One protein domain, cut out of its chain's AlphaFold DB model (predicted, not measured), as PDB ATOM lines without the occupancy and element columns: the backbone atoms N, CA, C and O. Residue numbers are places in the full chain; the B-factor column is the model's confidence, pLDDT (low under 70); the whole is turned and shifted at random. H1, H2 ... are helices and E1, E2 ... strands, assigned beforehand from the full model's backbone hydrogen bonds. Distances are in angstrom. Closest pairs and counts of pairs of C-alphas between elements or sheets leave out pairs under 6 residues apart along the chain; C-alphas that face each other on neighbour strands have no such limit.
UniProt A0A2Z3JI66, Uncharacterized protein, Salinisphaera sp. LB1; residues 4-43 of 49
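AT A GLANCE: This is residues 4 to 43 of the 49 residues of an uncharacterized protein of Salinisphaera sp. LB1 (UniProt A0A2Z3JI66). With little regular structure, the domain is a narrow ribbon of two antiparallel strands, E1 and E2, with a loop holding the short helix H1 beyond one end and a hooked N-terminal stretch at the other, where residues 5 to 10 stick out. The 40 printed residues run E1, H1, E2, a mixed class with 15 residues in named elements. The whole is loose, radius of gyration of the C-alphas 12.5 A, and elongated, spanning 33 by 21 by 14 A.

IN THESE COORDINATES: Residues 4 to 15 hold no named element. E1, residues 16 to 20, begins at C-alpha 16 (151.960, 128.888, 113.634) and is 13.1 A long. H1 is residues 26 to 29. E2, residues 37 to 42, is 14.3 A long and ends at C-alpha 42 (152.496, 125.470, 116.384).

HOW THE PARTS SIT: E1 and E2 are antiparallel at 156 degrees; N 17 and O 41, 2.9 A apart, are within hydrogen-bond range. C-alphas 18 and 40 face each other at 4.4 A. H1 is too short for an O i to N i+4 pair; its one O i to N i+3 pair is within range.

THE WHOLE: The C-alphas farthest apart, Asp 30 and Phe 43, are 33.6 A apart. The printed part has no cut, the E1 to H1 link is tight, the H1 to E2 link is short, and no printed residue is under pLDDT 70.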
ATOM      1  N   ALA A   4     149.402 122.231 103.533       88.62
ATOM      2  CA  ALA A   4     150.042 121.216 102.685       88.62
ATOM      3  C   ALA A   4     149.308 120.941 101.357       88.62
ATOM      4  O   ALA A   4     149.840 120.252 100.493       88.62
ATOM      5  N   CYS A   5     148.065 121.406 101.206       91.69
ATOM      6  CA  CYS A   5     147.313 121.285  99.957       91.69
ATOM      7  C   CYS A   5     147.592 122.445  98.986       91.69
ATOM      8  O   CYS A   5     147.109 122.401  97.857       91.69
ATOM      9  N   VAL A   6     148.301 123.489  99.424       90.31
ATOM     10  CA  VAL A   6     148.680 124.632  98.590       90.31
ATOM     11  C   VAL A   6     150.015 124.324  97.923       90.31
ATOM     12  O   VAL A   6     150.985 123.965  98.587       90.31
ATOM     13  N   GLU A   7     150.060 124.448  96.598       95.00
ATOM     14  CA  GLU A   7     151.267 124.175  95.822       95.00
ATOM     15  C   GLU A   7     152.434 125.064  96.278       95.00
ATOM     16  O   GLU A   7     152.289 126.276  96.432       95.00
ATOM     17  N   GLY A   8     153.589 124.438  96.509       94.12
ATOM     18  CA  GLY A   8     154.805 125.124  96.937       94.12
ATOM     19  C   GLY A   8     154.863 125.499  98.420       94.12
ATOM     20  O   GLY A   8     155.838 126.134  98.807       94.12
ATOM     21  N   LEU A   9     153.876 125.111  99.243       93.69
ATOM     22  CA  LEU A   9     153.879 125.381 100.685       93.69
ATOM     23  C   LEU A   9     153.943 124.103 101.530       93.69
ATOM     24  O   LEU A   9     153.222 123.130 101.305       93.69
ATOM     25  N   SER A  10     154.771 124.153 102.569       91.19
ATOM     26  CA  SER A  10     154.887 123.152 103.621       91.19
ATOM     27  C   SER A  10     154.271 123.668 104.930       91.19
ATOM     28  O   SER A  10     154.432 124.838 105.277       91.19
ATOM     29  N   PRO A  11     153.613 122.809 105.735       86.50
ATOM     30  CA  PRO A  11     153.208 123.156 107.102       86.50
ATOM     31  C   PRO A  11     154.357 123.632 107.991       86.50
ATOM     32  O   PRO A  11     154.112 124.356 108.948       86.50
ATOM     33  N   PHE A  12     155.588 123.227 107.676       91.38
ATOM     34  CA  PHE A  12     156.787 123.577 108.435       91.38
ATOM     35  C   PHE A  12     157.385 124.933 108.035       91.38
ATOM     36  O   PHE A  12     158.300 125.403 108.704       91.38
ATOM     37  N   ASP A  13     156.859 125.579 106.988       92.81
ATOM     38  CA  ASP A  13     157.270 126.935 106.589       92.81
ATOM     39  C   ASP A  13     156.704 128.012 107.530       92.81
ATOM     40  O   ASP A  13     157.075 129.185 107.455       92.81
ATOM     41  N   PHE A  14     155.795 127.624 108.426       93.00
ATOM     42  CA  PHE A  14     155.116 128.510 109.360       93.00
ATOM     43  C   PHE A  14     155.396 128.057 110.790       93.00
ATOM     44  O   PHE A  14     155.260 126.879 111.114       93.00
ATOM     45  N   ALA A  15     155.711 129.008 111.670       94.56
ATOM     46  CA  ALA A  15     155.770 128.731 113.102       94.56
ATOM     47  C   ALA A  15     154.378 128.385 113.648       94.56
ATOM     48  O   ALA A  15     154.239 127.487 114.470       94.56
ATOM     49  N   GLU A  16     153.334 129.067 113.168       94.38
ATOM     50  CA  GLU A  16     151.960 128.888 113.634       94.38
ATOM     51  C   GLU A  16     150.956 128.951 112.479       94.38
ATOM     52  O   GLU A  16     151.088 129.769 111.566       94.38
ATOM     53  N   VAL A  17     149.918 128.111 112.539       92.94
ATOM     54  CA  VAL A  17     148.805 128.098 111.580       92.94
ATOM     55  C   VAL A  17     147.470 128.046 112.337       92.94
ATOM     56  O   VAL A  17     147.268 127.146 113.161       92.94
ATOM     57  N   PRO A  18     146.526 128.975 112.079       91.94
ATOM     58  CA  PRO A  18     145.205 128.940 112.698       91.94
ATOM     59  C   PRO A  18     144.377 127.764 112.170       91.94
ATOM     60  O   PRO A  18     144.365 127.471 110.974       91.94
ATOM     61  N   VAL A  19     143.625 127.123 113.061       91.44
ATOM     62  CA  VAL A  19     142.711 126.029 112.727       91.44
ATOM     63  C   VAL A  19     141.287 126.552 112.773       91.44
ATOM     64  O   VAL A  19     140.817 126.998 113.817       91.44
ATOM     65  N   ALA A  20     140.582 126.488 111.647       90.44
ATOM     66  CA  ALA A  20     139.156 126.791 111.600       90.44
ATOM     67  C   ALA A  20     138.333 125.658 112.241       90.44
ATOM     68  O   ALA A  20     138.661 124.480 112.110       90.44
ATOM     69  N   ASN A  21     137.239 126.017 112.905       87.31
ATOM     70  CA  ASN A  21     136.223 125.088 113.370       87.31
ATOM     71  C   ASN A  21     135.445 124.546 112.164       87.31
ATOM     72  O   ASN A  21     134.747 125.289 111.479       87.31
ATOM     73  N   SER A  22     135.550 123.241 111.922       81.94
ATOM     74  CA  SER A  22     134.887 122.578 110.794       81.94
ATOM     75  C   SER A  22     133.387 122.331 111.004       81.94
ATOM     76  O   SER A  22     132.744 121.831 110.086       81.94
ATOM     77  N   ILE A  23     132.833 122.640 112.185       87.19
ATOM     78  CA  ILE A  23     131.404 122.463 112.497       87.19
ATOM     79  C   ILE A  23     130.579 123.694 112.095       87.19
ATOM     80  O   ILE A  23     129.472 123.535 111.595       87.19
ATOM     81  N   GLU A  24     131.097 124.910 112.302       84.62
ATOM     82  CA  GLU A  24     130.401 126.169 111.980       84.62
ATOM     83  C   GLU A  24     131.059 126.819 110.755       84.62
ATOM     84  O   GLU A  24     132.083 127.503 110.864       84.62
ATOM     85  N   HIS A  25     130.493 126.597 109.565       83.19
ATOM     86  CA  HIS A  25     131.030 127.162 108.334       83.19
ATOM     87  C   HIS A  25     130.481 128.586 108.120       83.19
ATOM     88  O   HIS A  25     129.280 128.806 108.265       83.19
ATOM     89  N   PRO A  26     131.290 129.583 107.698       83.62
ATOM     90  CA  PRO A  26     130.801 130.932 107.379       83.62
ATOM     91  C   PRO A  26     129.573 130.980 106.474       83.62
ATOM     92  O   PRO A  26     128.726 131.866 106.601       83.62
ATOM     93  N   ARG A  27     129.471 130.018 105.552       85.31
ATOM     94  CA  ARG A  27     128.362 129.925 104.604       85.31
ATOM     95  C   ARG A  27     127.039 129.517 105.256       85.31
ATOM     96  O   ARG A  27     126.000 129.830 104.691       85.31
ATOM     97  N   ASP A  28     127.075 128.926 106.448       85.62
ATOM     98  CA  ASP A  28     125.888 128.620 107.259       85.62
ATOM     99  C   ASP A  28     125.254 129.899 107.844       85.62
ATOM    100  O   ASP A  28     124.129 129.887 108.338       85.62
ATOM    101  N   HIS A  29     125.967 131.030 107.766       83.81
ATOM    102  CA  HIS A  29     125.563 132.331 108.299       83.81
ATOM    103  C   HIS A  29     125.607 133.442 107.232       83.81
ATOM    104  O   HIS A  29     126.088 134.550 107.495       83.81
ATOM    105  N   ASP A  30     125.147 133.143 106.012       84.75
ATOM    106  CA  ASP A  30     125.135 134.049 104.847       84.75
ATOM    107  C   ASP A  30     126.513 134.654 104.500       84.75
ATOM    108  O   ASP A  30     126.604 135.735 103.915       84.75
ATOM    109  N   GLY A  31     127.613 134.017 104.913       78.31
ATOM    110  CA  GLY A  31     128.969 134.552 104.744       78.31
ATOM    111  C   GLY A  31     129.270 135.804 105.580       78.31
ATOM    112  O   GLY A  31     130.339 136.392 105.426       78.31
ATOM    113  N   ARG A  32     128.360 136.224 106.472       77.44
ATOM    114  CA  ARG A  32     128.516 137.430 107.309       77.44
ATOM    115  C   ARG A  32     129.392 137.197 108.538       77.44
ATOM    116  O   ARG A  32     129.914 138.150 109.113       77.44
ATOM    117  N   LYS A  33     129.554 135.939 108.952       79.69
ATOM    118  CA  LYS A  33     130.457 135.545 110.036       79.69
ATOM    119  C   LYS A  33     131.787 135.057 109.477       79.69
ATOM    120  O   LYS A  33     131.828 134.308 108.507       79.69
ATOM    121  N   ARG A  34     132.881 135.445 110.134       79.50
ATOM    122  CA  ARG A  34     134.194 134.821 109.912       79.50
ATOM    123  C   ARG A  34     134.160 133.369 110.382       79.50
ATOM    124  O   ARG A  34     133.364 133.028 111.253       79.50
ATOM    125  N   ALA A  35     135.041 132.537 109.826       82.38
ATOM    126  CA  ALA A  35     135.196 131.169 110.306       82.38
ATOM    127  C   ALA A  35     135.598 131.217 111.781       82.38
ATOM    128  O   ALA A  35     136.563 131.900 112.134       82.38
ATOM    129  N   ALA A  36     134.843 130.523 112.632       87.81
ATOM    130  CA  ALA A  36     135.234 130.366 114.021       87.81
ATOM    131  C   ALA A  36     136.585 129.636 114.060       87.81
ATOM    132  O   ALA A  36     136.799 128.698 113.292       87.81
ATOM    133  N   LEU A  37     137.511 130.072 114.912       91.12
ATOM    134  CA  LEU A  37     138.789 129.384 115.093       91.12
ATOM    135  C   LEU A  37     138.643 128.346 116.207       91.12
ATOM    136  O   LEU A  37     138.162 128.664 117.292       91.12
ATOM    137  N   ALA A  38     139.056 127.113 115.932       92.44
ATOM    138  CA  ALA A  38     139.142 126.040 116.915       92.44
ATOM    139  C   ALA A  38     140.438 126.112 117.739       92.44
ATOM    140  O   ALA A  38     140.475 125.624 118.865       92.44
ATOM    141  N   GLY A  39     141.499 126.715 117.192       93.69
ATOM    142  CA  GLY A  39     142.785 126.855 117.874       93.69
ATOM    143  C   GLY A  39     143.922 127.243 116.932       93.69
ATOM    144  O   GLY A  39     143.686 127.744 115.831       93.69
ATOM    145  N   VAL A  40     145.156 126.992 117.371       94.19
ATOM    146  CA  VAL A  40     146.395 127.226 116.613       94.19
ATOM    147  C   VAL A  40     147.257 125.968 116.686       94.19
ATOM    148  O   VAL A  40     147.418 125.393 117.762       94.19
ATOM    149  N   LEU A  41     147.803 125.537 115.547       92.94
ATOM    150  CA  LEU A  41     148.880 124.549 115.500       92.94
ATOM    151  C   LEU A  41     150.212 125.287 115.453       92.94
ATOM    152  O   LEU A  41     150.375 126.174 114.617       92.94
ATOM    153  N   ARG A  42     151.148 124.905 116.324       94.31
ATOM    154  CA  ARG A  42     152.496 125.470 116.384       94.31
ATOM    155  C   ARG A  42     153.534 124.412 116.040       94.31
ATOM    156  O   ARG A  42     153.488 123.310 116.589       94.31
ATOM    157  N   PHE A  43     154.445 124.750 115.137       93.06
ATOM    158  CA  PHE A  43     155.602 123.936 114.801       93.06
ATOM    159  C   PHE A  43     156.827 124.436 115.567       93.06
ATOM    160  O   PHE A  43     157.159 125.616 115.524       93.06
TER     161      PHE A  43